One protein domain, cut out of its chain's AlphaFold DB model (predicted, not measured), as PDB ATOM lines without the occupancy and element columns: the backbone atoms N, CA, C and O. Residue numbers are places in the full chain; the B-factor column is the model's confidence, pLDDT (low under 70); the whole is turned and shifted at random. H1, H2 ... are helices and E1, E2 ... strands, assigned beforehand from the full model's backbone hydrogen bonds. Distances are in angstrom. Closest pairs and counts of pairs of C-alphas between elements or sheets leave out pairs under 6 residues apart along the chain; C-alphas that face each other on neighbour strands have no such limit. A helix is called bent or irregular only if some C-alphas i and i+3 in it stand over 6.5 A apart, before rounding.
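This is residues 7 to 90 of the 95 residues of the protein "Flavin reductase like domain protein" of Staphylococcus saccharolyticus (UniProt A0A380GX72). A long, bent two-strand hairpin, E1 and E2, has a free tip at residues 20 to 25; a tiny hairpin, E3 and E4, lies apart from it, and H2 ends a long link. The 84 printed residues hold E1, E2, H1, E3, E4, H2 in that order, mixed helices and strands, both sheets antiparallel. It is only just extended, close to loose, with radius of gyration of the C-alphas 17.9 A and spans 50 by 33 by 32 A.

Find C-alpha 7 at (-8.133, -31.181, 17.433); there E1, residues 7 to 19, begins and runs 30.0 A. E2, residues 26 to 39, runs 33.0 A. Then come H1, residues 52 to 55, E3, 58 to 60, and E4, 66 to 68. H2, residues 82 to 88, runs 10.1 A to C-alpha 88 at (12.214, -30.502, 12.453).

In the hairpin E1 and E2, antiparallel at 168 degrees, look at N 9 and O 36, 2.8 A apart. E1 bends by 81 degrees at residue 11, E2 by 81 degrees at residue 35. In the hairpin E3 and E4, antiparallel at 156 degrees, N 59 and O 67 are 2.9 A apart. In H2 every O i to N i+4 pair is within hydrogen-bond range; H1 is too short for one.

The farthest C-alphas, Pro 23 and Asp 46, are 51.1 A apart. The printed part has no cut; links E2 to H1 and E4 to H2 are long. Residue 23 has pLDDT under 70.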
ATOM      1  N   HIS A   7      -7.802 -32.243  16.480       94.38
ATOM      2  CA  HIS A   7      -8.133 -31.181  17.433       94.38
ATOM      3  C   HIS A   7      -7.162 -31.123  18.608       94.38
ATOM      4  O   HIS A   7      -6.676 -32.141  19.098       94.38
ATOM      5  N   PHE A   8      -6.902 -29.900  19.064       95.56
ATOM      6  CA  PHE A   8      -6.041 -29.623  20.205       95.56
ATOM      7  C   PHE A   8      -6.876 -29.108  21.369       95.56
ATOM      8  O   PHE A   8      -7.665 -28.172  21.217       95.56
ATOM      9  N   GLU A   9      -6.676 -29.707  22.535       96.81
ATOM     10  CA  GLU A   9      -7.054 -29.100  23.802       96.81
ATOM     11  C   GLU A   9      -5.894 -28.230  24.260       96.81
ATOM     12  O   GLU A   9      -4.774 -28.713  24.442       96.81
ATOM     13  N   CYS A  10      -6.158 -26.935  24.406       97.56
ATOM     14  CA  CYS A  10      -5.148 -25.955  24.763       97.56
ATOM     15  C   CYS A  10      -5.524 -25.260  26.064       97.56
ATOM     16  O   CYS A  10      -6.650 -24.792  26.233       97.56
ATOM     17  N   GLU A  11      -4.547 -25.120  26.945       98.00
ATOM     18  CA  GLU A  11      -4.642 -24.248  28.103       98.00
ATOM     19  C   GLU A  11      -4.091 -22.869  27.749       98.00
ATOM     20  O   GLU A  11      -3.036 -22.740  27.121       98.00
ATOM     21  N   TYR A  12      -4.805 -21.825  28.159       98.12
ATOM     22  CA  TYR A  12      -4.359 -20.453  27.962       98.12
ATOM     23  C   TYR A  12      -3.065 -20.180  28.738       98.12
ATOM     24  O   TYR A  12      -2.989 -20.461  29.933       98.12
ATOM     25  N   VAL A  13      -2.072 -19.590  28.070       98.25
ATOM     26  CA  VAL A  13      -0.823 -19.152  28.709       98.25
ATOM     27  C   VAL A  13      -0.792 -17.632  28.801       98.25
ATOM     28  O   VAL A  13      -0.690 -17.081  29.894       98.25
ATOM     29  N   GLN A  14      -0.877 -16.940  27.663       98.06
ATOM     30  CA  GLN A  14      -0.848 -15.477  27.614       98.06
ATOM     31  C   GLN A  14      -1.362 -14.936  26.276       98.06
ATOM     32  O   GLN A  14      -1.422 -15.658  25.282       98.06
ATOM     33  N   THR A  15      -1.663 -13.639  26.242       97.75
ATOM     34  CA  THR A  15      -1.944 -12.883  25.017       97.75
ATOM     35  C   THR A  15      -0.964 -11.726  24.920       97.75
ATOM     36  O   THR A  15      -0.880 -10.915  25.841       97.75
ATOM     37  N   VAL A  16      -0.255 -11.623  23.798       95.56
ATOM     38  CA  VAL A  16       0.547 -10.445  23.454       95.56
ATOM     39  C   VAL A  16      -0.271  -9.580  22.506       95.56
ATOM     40  O   VAL A  16      -0.540  -9.980  21.375       95.56
ATOM     41  N   ARG A  17      -0.679  -8.398  22.976       92.12
ATOM     42  CA  ARG A  17      -1.439  -7.431  22.178       92.12
ATOM     43  C   ARG A  17      -0.498  -6.457  21.485       92.12
ATOM     44  O   ARG A  17       0.265  -5.752  22.144       92.12
ATOM     45  N   ILE A  18      -0.587  -6.399  20.162       91.75
ATOM     46  CA  ILE A  18       0.162  -5.472  19.319       91.75
ATOM     47  C   ILE A  18      -0.803  -4.386  18.847       91.75
ATOM     48  O   ILE A  18      -1.663  -4.626  17.996       91.75
ATOM     49  N   SER A  19      -0.654  -3.192  19.417       86.19
ATOM     50  CA  SER A  19      -1.425  -2.014  19.022       86.19
ATOM     51  C   SER A  19      -0.873  -1.438  17.722       86.19
ATOM     52  O   SER A  19       0.317  -1.136  17.640       86.19
ATOM     53  N   ILE A  20      -1.734  -1.245  16.724       81.94
ATOM     54  CA  ILE A  20      -1.330  -0.789  15.381       81.94
ATOM     55  C   ILE A  20      -1.561   0.725  15.195       81.94
ATOM     56  O   ILE A  20      -1.316   1.286  14.134       81.94
ATOM     57  N   GLY A  21      -1.981   1.421  16.258       75.88
ATOM     58  CA  GLY A  21      -2.118   2.880  16.282       75.88
ATOM     59  C   GLY A  21      -3.454   3.419  15.760       75.88
ATOM     60  O   GLY A  21      -3.653   4.631  15.812       75.88
ATOM     61  N   ASP A  22      -4.382   2.559  15.327       78.12
ATOM     62  CA  ASP A  22      -5.776   2.931  15.072       78.12
ATOM     63  C   ASP A  22      -6.737   2.244  16.073       78.12
ATOM     64  O   ASP A  22      -6.384   1.225  16.670       78.12
ATOM     65  N   PRO A  23      -7.941   2.798  16.317       66.88
ATOM     66  CA  PRO A  23      -8.852   2.299  17.353       66.88
ATOM     67  C   PRO A  23      -9.496   0.937  17.051       66.88
ATOM     68  O   PRO A  23     -10.156   0.372  17.923       66.88
ATOM     69  N   VAL A  24      -9.381   0.450  15.817       70.00
ATOM     70  CA  VAL A  24     -10.169  -0.663  15.272       70.00
ATOM     71  C   VAL A  24      -9.304  -1.875  14.936       70.00
ATOM     72  O   VAL A  24      -9.834  -2.977  14.795       70.00
ATOM     73  N   SER A  25      -7.986  -1.702  14.840       70.06
ATOM     74  CA  SER A  25      -7.055  -2.765  14.505       70.06
ATOM     75  C   SER A  25      -6.046  -2.999  15.636       70.06
ATOM     76  O   SER A  25      -5.149  -2.210  15.931       70.06
ATOM     77  N   ASN A  26      -6.217  -4.136  16.309       83.19
ATOM     78  CA  ASN A  26      -5.214  -4.727  17.186       83.19
ATOM     79  C   ASN A  26      -4.939  -6.142  16.680       83.19
ATOM     80  O   ASN A  26      -5.865  -6.833  16.247       83.19
ATOM     81  N   VAL A  27      -3.682  -6.577  16.748       90.56
ATOM     82  CA  VAL A  27      -3.323  -7.984  16.536       90.56
ATOM     83  C   VAL A  27      -3.054  -8.609  17.893       90.56
ATOM     84  O   VAL A  27      -2.162  -8.172  18.616       90.56
ATOM     85  N   ASP A  28      -3.813  -9.650  18.218       92.81
ATOM     86  CA  ASP A  28      -3.602 -10.443  19.423       92.81
ATOM     87  C   ASP A  28      -2.893 -11.744  19.061       92.81
ATOM     88  O   ASP A  28      -3.419 -12.578  18.322       92.81
ATOM     89  N   ILE A  29      -1.699 -11.932  19.614       95.62
ATOM     90  CA  ILE A  29      -0.998 -13.209  19.568       95.62
ATOM     91  C   ILE A  29      -1.388 -13.979  20.825       95.62
ATOM     92  O   ILE A  29      -0.910 -13.684  21.922       95.62
ATOM     93  N   VAL A  30      -2.270 -14.964  20.666       97.12
ATOM     94  CA  VAL A  30      -2.693 -15.853  21.752       97.12
ATOM     95  C   VAL A  30      -1.757 -17.054  21.808       97.12
ATOM     96  O   VAL A  30      -1.630 -17.803  20.842       97.12
ATOM     97  N   ILE A  31      -1.112 -17.245  22.954       98.19
ATOM     98  CA  ILE A  31      -0.211 -18.362  23.217       98.19
ATOM     99  C   ILE A  31      -0.941 -19.341  24.134       98.19
ATOM    100  O   ILE A  31      -1.375 -18.981  25.233       98.19
ATOM    101  N   GLY A  32      -1.070 -20.583  23.675       97.62
ATOM    102  CA  GLY A  32      -1.659 -21.684  24.427       97.62
ATOM    103  C   GLY A  32      -0.702 -22.867  24.522       97.62
ATOM    104  O   GLY A  32       0.047 -23.144  23.586       97.62
ATOM    105  N   ARG A  33      -0.736 -23.569  25.654       97.44
ATOM    106  CA  ARG A  33      -0.043 -24.844  25.848       97.44
ATOM    107  C   ARG A  33      -0.961 -25.961  25.374       97.44
ATOM    108  O   ARG A  33      -2.073 -26.076  25.879       97.44
ATOM    109  N   VAL A  34      -0.494 -26.794  24.448       96.75
ATOM    110  CA  VAL A  34      -1.234 -27.991  24.027       96.75
ATOM    111  C   VAL A  34      -1.219 -28.999  25.176       96.75
ATOM    112  O   VAL A  34      -0.159 -29.501  25.542       96.75
ATOM    113  N   ALA A  35      -2.383 -29.253  25.768       96.75
ATOM    114  CA  ALA A  35      -2.574 -30.228  26.837       96.75
ATOM    115  C   ALA A  35      -2.850 -31.623  26.266       96.75
ATOM    116  O   ALA A  35      -2.314 -32.613  26.761       96.75
ATOM    117  N   GLN A  36      -3.644 -31.695  25.194       95.62
ATOM    118  CA  GLN A  36      -3.942 -32.947  24.510       95.62
ATOM    119  C   GLN A  36      -4.127 -32.734  23.008       95.62
ATOM    120  O   GLN A  36      -4.663 -31.720  22.559       95.62
ATOM    121  N   VAL A  37      -3.694 -33.726  22.235       93.94
ATOM    122  CA  VAL A  37      -3.948 -33.837  20.801       93.94
ATOM    123  C   VAL A  37      -4.857 -35.031  20.579       93.94
ATOM    124  O   VAL A  37      -4.622 -36.105  21.127       93.94
ATOM    125  N   HIS A  38      -5.882 -34.846  19.762       93.88
ATOM    126  CA  HIS A  38      -6.807 -35.902  19.391       93.88
ATOM    127  C   HIS A  38      -6.842 -36.032  17.876       93.88
ATOM    128  O   HIS A  38      -7.031 -35.046  17.157       93.88
ATOM    129  N   ILE A  39      -6.638 -37.254  17.411       94.00
ATOM    130  CA  ILE A  39      -6.549 -37.630  16.004       94.00
ATOM    131  C   ILE A  39      -7.296 -38.965  15.874       94.00
ATOM    132  O   ILE A  39      -7.200 -39.798  16.774       94.00
ATOM    133  N   ASP A  40      -8.051 -39.177  14.792       92.56
ATOM    134  CA  ASP A  40      -8.553 -40.522  14.467       92.56
ATOM    135  C   ASP A  40      -7.357 -41.403  14.088       92.56
ATOM    136  O   ASP A  40      -6.626 -41.063  13.158       92.56
ATOM    137  N   ASP A  41      -7.164 -42.529  14.778       92.44
ATOM    138  CA  ASP A  41      -6.046 -43.457  14.558       92.44
ATOM    139  C   ASP A  41      -5.872 -43.849  13.081       92.44
ATOM    140  O   ASP A  41      -4.757 -44.074  12.621       92.44
ATOM    141  N   LYS A  42      -6.956 -43.863  12.294       94.56
ATOM    142  CA  LYS A  42      -6.921 -44.151  10.847       94.56
ATOM    143  C   LYS A  42      -6.147 -43.116  10.030       94.56
ATOM    144  O   LYS A  42      -5.808 -43.379   8.880       94.56
ATOM    145  N   LEU A  43      -5.936 -41.925  10.583       94.88
ATOM    146  CA  LEU A  43      -5.193 -40.823   9.975       94.88
ATOM    147  C   LEU A  43      -3.723 -40.823  10.408       94.88
ATOM    148  O   LEU A  43      -2.975 -39.931  10.007       94.88
ATOM    149  N   ILE A  44      -3.299 -41.802  11.212       95.06
ATOM    150  CA  ILE A  44      -1.911 -42.021  11.605       95.06
ATOM    151  C   ILE A  44      -1.383 -43.204  10.789       95.06
ATOM    152  O   ILE A  44      -1.923 -44.304  10.828       95.06
ATOM    153  N   MET A  45      -0.334 -42.965  10.011       94.06
ATOM    154  CA  MET A  45       0.335 -43.997   9.224       94.06
ATOM    155  C   MET A  45       1.191 -44.901  10.123       94.06
ATOM    156  O   MET A  45       1.611 -44.494  11.205       94.06
ATOM    157  N   ASP A  46       1.558 -46.084   9.628       93.50
ATOM    158  CA  ASP A  46       2.367 -47.078  10.363       93.50
ATOM    159  C   ASP A  46       3.719 -46.540  10.872       93.50
ATOM    160  O   ASP A  46       4.291 -47.056  11.829       93.50
ATOM    161  N   ASN A  47       4.247 -45.490  10.239       89.50
ATOM    162  CA  ASN A  47       5.484 -44.821  10.647       89.50
ATOM    163  C   ASN A  47       5.277 -43.737  11.726       89.50
ATOM    164  O   ASN A  47       6.205 -42.976  12.005       89.50
ATOM    165  N   GLY A  48       4.070 -43.621  12.283       89.00
ATOM    166  CA  GLY A  48       3.697 -42.637  13.298       89.00
ATOM    167  C   GLY A  48       3.432 -41.224  12.767       89.00
ATOM    168  O   GLY A  48       3.137 -40.330  13.557       89.00
ATOM    169  N   LYS A  49       3.526 -40.986  11.450       89.69
ATOM    170  CA  LYS A  49       3.228 -39.679  10.841       89.69
ATOM    171  C   LYS A  49       1.753 -39.574  10.456       89.69
ATOM    172  O   LYS A  49       1.110 -40.567  10.137       89.69
ATOM    173  N   LEU A  50       1.237 -38.350  10.399       93.00
ATOM    174  CA  LEU A  50      -0.116 -38.083   9.908       93.00
ATOM    175  C   LEU A  50      -0.233 -38.316   8.396       93.00
ATOM    176  O   LEU A  50       0.595 -37.832   7.620       93.00
ATOM    177  N   ASP A  51      -1.311 -38.968   7.966       94.69
ATOM    178  CA  ASP A  51      -1.715 -39.044   6.562       94.69
ATOM    179  C   ASP A  51      -2.365 -37.722   6.122       94.69
ATOM    180  O   ASP A  51      -3.585 -37.576   5.994       94.69
ATOM    181  N   ILE A  52      -1.518 -36.722   5.874       95.38
ATOM    182  CA  ILE A  52      -1.937 -35.384   5.436       95.38
ATOM    183  C   ILE A  52      -2.757 -35.437   4.137       95.38
ATOM    184  O   ILE A  52      -3.653 -34.612   3.940       95.38
ATOM    185  N   LYS A  53      -2.488 -36.406   3.254       94.50
ATOM    186  CA  LYS A  53      -3.184 -36.517   1.969       94.50
ATOM    187  C   LYS A  53      -4.640 -36.932   2.164       94.50
ATOM    188  O   LYS A  53      -5.504 -36.411   1.460       94.50
ATOM    189  N   SER A  54      -4.908 -37.820   3.119       94.12
ATOM    190  CA  SER A  54      -6.271 -38.188   3.517       94.12
ATOM    191  C   SER A  54      -6.957 -37.087   4.330       94.12
ATOM    192  O   SER A  54      -8.146 -36.842   4.130       94.12
ATOM    193  N   ILE A  55      -6.212 -36.360   5.174       95.62
ATOM    194  CA  ILE A  55      -6.731 -35.226   5.966       95.62
ATOM    195  C   ILE A  55      -7.196 -34.064   5.074       95.62
ATOM    196  O   ILE A  55      -8.162 -33.384   5.418       95.62
ATOM    197  N   ARG A  56      -6.530 -33.830   3.933       95.69
ATOM    198  CA  ARG A  56      -6.840 -32.750   2.973       95.69
ATOM    199  C   ARG A  56      -6.997 -31.371   3.644       95.69
ATOM    200  O   ARG A  56      -8.025 -30.715   3.449       95.69
ATOM    201  N   PRO A  57      -6.014 -30.909   4.442       95.75
ATOM    202  CA  PRO A  57      -6.124 -29.625   5.118       95.75
ATOM    203  C   PRO A  57      -6.273 -28.480   4.110       95.75
ATOM    204  O   PRO A  57      -5.695 -28.501   3.018       95.75
ATOM    205  N   ILE A  58      -7.045 -27.469   4.502       96.38
ATOM    206  CA  ILE A  58      -7.168 -26.221   3.751       96.38
ATOM    207  C   ILE A  58      -6.142 -25.203   4.243       96.38
ATOM    208  O   ILE A  58      -5.858 -25.125   5.437       96.38
ATOM    209  N   ALA A  59      -5.634 -24.378   3.333       97.12
ATOM    210  CA  ALA A  59      -4.825 -23.214   3.672       97.12
ATOM    211  C   ALA A  59      -5.500 -21.940   3.153       97.12
ATOM    212  O   ALA A  59      -6.041 -21.913   2.044       97.12
ATOM    213  N   ARG A  60      -5.475 -20.885   3.975       97.31
ATOM    214  CA  ARG A  60      -5.945 -19.550   3.590       97.31
ATOM    215  C   ARG A  60      -4.903 -18.888   2.692       97.31
ATOM    216  O   ARG A  60      -3.719 -18.899   3.021       97.31
ATOM    217  N   LEU A  61      -5.355 -18.296   1.592       96.81
ATOM    218  CA  LEU A  61      -4.532 -17.484   0.700       96.81
ATOM    219  C   LEU A  61      -4.893 -15.995   0.852       96.81
ATOM    220  O   LEU A  61      -5.508 -15.578   1.838       96.81
ATOM    221  N   GLY A  62      -4.492 -15.178  -0.121       94.25
ATOM    222  CA  GLY A  62      -4.922 -13.785  -0.213       94.25
ATOM    223  C   GLY A  62      -6.422 -13.658  -0.503       94.25
ATOM    224  O   GLY A  62      -7.041 -14.561  -1.059       94.25
ATOM    225  N   TYR A  63      -7.004 -12.513  -0.139       95.69
ATOM    226  CA  TYR A  63      -8.420 -12.206  -0.377       95.69
ATOM    227  C   TYR A  63      -9.348 -13.294   0.177       95.69
ATOM    228  O   TYR A  63      -9.256 -13.617   1.360       95.69
ATOM    229  N   TYR A  64     -10.239 -13.839  -0.650       96.81
ATOM    230  CA  TYR A  64     -11.177 -14.906  -0.301       96.81
ATOM    231  C   TYR A  64     -10.743 -16.274  -0.838       96.81
ATOM    232  O   TYR A  64     -11.539 -17.209  -0.824       96.81
ATOM    233  N   ASP A  65      -9.500 -16.399  -1.302       98.12
ATOM    234  CA  ASP A  65      -9.017 -17.615  -1.936       98.12
ATOM    235  C   ASP A  65      -8.507 -18.628  -0.902       98.12
ATOM    236  O   ASP A  65      -7.939 -18.288   0.145       98.12
ATOM    237  N   TYR A  66      -8.708 -19.903  -1.219       98.25
ATOM    238  CA  TYR A  66      -8.294 -21.043  -0.408       98.25
ATOM    239  C   TYR A  66      -7.741 -22.141  -1.306       98.25
ATOM    240  O   TYR A  66      -8.139 -22.281  -2.462       98.25
ATOM    241  N   THR A  67      -6.854 -22.957  -0.748       98.00
ATOM    242  CA  THR A  67      -6.351 -24.165  -1.406       98.00
ATOM    243  C   THR A  67      -6.546 -25.388  -0.519       98.00
ATOM    244  O   THR A  67      -6.630 -25.264   0.703       98.00
ATOM    245  N   VAL A  68      -6.615 -26.561  -1.143       97.88
ATOM    246  CA  VAL A  68      -6.676 -27.870  -0.484       97.88
ATOM    247  C   VAL A  68      -5.370 -28.599  -0.768       97.88
ATOM    248  O   VAL A  68      -4.953 -28.677  -1.921       97.88
ATOM    249  N   VAL A  69      -4.745 -29.171   0.258       97.00
ATOM    250  CA  VAL A  69      -3.557 -30.010   0.069       97.00
ATOM    251  C   VAL A  69      -3.965 -31.351  -0.549       97.00
ATOM    252  O   VAL A  69      -4.609 -32.177   0.096       97.00
ATOM    253  N   ASP A  70      -3.600 -31.568  -1.814       95.88
ATOM    254  CA  ASP A  70      -3.879 -32.786  -2.588       95.88
ATOM    255  C   ASP A  70      -2.613 -33.593  -2.943       95.88
ATOM    256  O   ASP A  70      -2.684 -34.795  -3.230       95.88
ATOM    257  N   LYS A  71      -1.447 -32.939  -2.906       94.19
ATOM    258  CA  LYS A  71      -0.132 -33.486  -3.254       94.19
ATOM    259  C   LYS A  71       0.901 -33.115  -2.200       94.19
ATOM    260  O   LYS A  71       0.877 -32.022  -1.643       94.19
ATOM    261  N   ILE A  72       1.826 -34.039  -1.960       93.12
ATOM    262  CA  ILE A  72       2.879 -33.923  -0.950       93.12
ATOM    263  C   ILE A  72       4.180 -34.419  -1.573       93.12
ATOM    264  O   ILE A  72       4.177 -35.392  -2.327       93.12
ATOM    265  N   PHE A  73       5.283 -33.759  -1.239       93.62
ATOM    266  CA  PHE A  73       6.638 -34.226  -1.501       93.62
ATOM    267  C   PHE A  73       7.494 -33.975  -0.259       93.62
ATOM    268  O   PHE A  73       7.233 -33.045   0.503       93.62
ATOM    269  N   GLU A  74       8.500 -34.815  -0.044       89.38
ATOM    270  CA  GLU A  74       9.448 -34.648   1.055       89.38
ATOM    271  C   GLU A  74      10.664 -33.853   0.574       89.38
ATOM    272  O   GLU A  74      11.194 -34.100  -0.510       89.38
ATOM    273  N   MET A  75      11.113 -32.898   1.385       90.75
ATOM    274  CA  MET A  75      12.320 -32.120   1.130       90.75
ATOM    275  C   MET A  75      13.034 -31.867   2.451       90.75
ATOM    276  O   MET A  75      12.487 -31.225   3.346       90.75
ATOM    277  N   LYS A  76      14.266 -32.366   2.566       89.50
ATOM    278  CA  LYS A  76      15.137 -32.084   3.709       89.50
ATOM    279  C   LYS A  76      15.936 -30.818   3.444       89.50
ATOM    280  O   LYS A  76      16.354 -30.574   2.312       89.50
ATOM    281  N   ALA A  77      16.153 -30.022   4.487       89.94
ATOM    282  CA  ALA A  77      16.993 -28.839   4.395       89.94
ATOM    283  C   ALA A  77      18.427 -29.268   4.003       89.94
ATOM    284  O   ALA A  77      19.026 -30.083   4.706       89.94
ATOM    285  N   PRO A  78      18.989 -28.759   2.891       88.06
ATOM    286  CA  PRO A  78      20.195 -29.322   2.270       88.06
ATOM    287  C   PRO A  78      21.498 -29.106   3.058       88.06
ATOM    288  O   PRO A  78      22.544 -29.606   2.656       88.06
ATOM    289  N   SER A  79      21.466 -28.363   4.165       91.25
ATOM    290  CA  SER A  79      22.638 -28.092   5.012       91.25
ATOM    291  C   SER A  79      22.325 -28.189   6.503       91.25
ATOM    292  O   SER A  79      23.088 -27.672   7.310       91.25
ATOM    293  N   ALA A  80      21.204 -28.820   6.856       90.00
ATOM    294  CA  ALA A  80      20.860 -29.018   8.252       90.00
ATOM    295  C   ALA A  80      21.720 -30.132   8.860       90.00
ATOM    296  O   ALA A  80      21.935 -31.176   8.236       90.00
ATOM    297  N   SER A  81      22.195 -29.909  10.082       90.81
ATOM    298  CA  SER A  81      22.839 -30.936  10.888       90.81
ATOM    299  C   SER A  81      21.851 -32.057  11.225       90.81
ATOM    300  O   SER A  81      20.630 -31.924  11.079       90.81
ATOM    301  N   THR A  82      22.370 -33.189  11.698       86.75
ATOM    302  CA  THR A  82      21.535 -34.310  12.148       86.75
ATOM    303  C   THR A  82      20.568 -33.876  13.253       86.75
ATOM    304  O   THR A  82      19.403 -34.266  13.246       86.75
ATOM    305  N   GLU A  83      21.038 -33.033  14.171       87.88
ATOM    306  CA  GLU A  83      20.273 -32.498  15.296       87.88
ATOM    307  C   GLU A  83      19.176 -31.538  14.818       87.88
ATOM    308  O   GLU A  83      18.039 -31.616  15.281       87.88
ATOM    309  N   GLU A  84      19.486 -30.674  13.848       89.00
ATOM    310  CA  GLU A  84      18.511 -29.762  13.241       89.00
ATOM    311  C   GLU A  84      17.406 -30.533  12.506       89.00
ATOM    312  O   GLU A  84      16.224 -30.238  12.675       89.00
ATOM    313  N   LEU A  85      17.766 -31.570  11.742       88.44
ATOM    314  CA  LEU A  85      16.792 -32.441  11.079       88.44
ATOM    315  C   LEU A  85      15.916 -33.202  12.083       88.44
ATOM    316  O   LEU A  85      14.712 -33.321  11.863       88.44
ATOM    317  N   ALA A  86      16.486 -33.686  13.191       85.56
ATOM    318  CA  ALA A  86      15.726 -34.362  14.243       85.56
ATOM    319  C   ALA A  86      14.700 -33.426  14.905       85.56
ATOM    320  O   ALA A  86      13.550 -33.821  15.113       85.56
ATOM    321  N   GLY A  87      15.087 -32.169  15.158       84.25
ATOM    322  CA  GLY A  87      14.193 -31.146  15.702       84.25
ATOM    323  C   GLY A  87      13.025 -30.810  14.768       84.25
ATOM    324  O   GLY A  87      11.892 -30.679  15.227       84.25
ATOM    325  N   LEU A  88      13.266 -30.742  13.453       85.19
ATOM    326  CA  LEU A  88      12.214 -30.502  12.453       85.19
ATOM    327  C   LEU A  88      11.190 -31.643  12.359       85.19
ATOM    328  O   LEU A  88      10.047 -31.413  11.969       85.19
ATOM    329  N   GLU A  89      11.582 -32.864  12.720       82.50
ATOM    330  CA  GLU A  89      10.676 -34.014  12.782       82.50
ATOM    331  C   GLU A  89       9.917 -34.122  14.114       82.50
ATOM    332  O   GLU A  89       9.042 -34.979  14.244       82.50
ATOM    333  N   GLY A  90      10.231 -33.274  15.101       74.75
ATOM    334  CA  GLY A  90       9.618 -33.319  16.430       74.75
ATOM    335  C   GLY A  90      10.052 -34.526  17.266       74.75
ATOM    336  O   GLY A  90       9.316 -34.940  18.162       74.75
TER     337      GLY A  90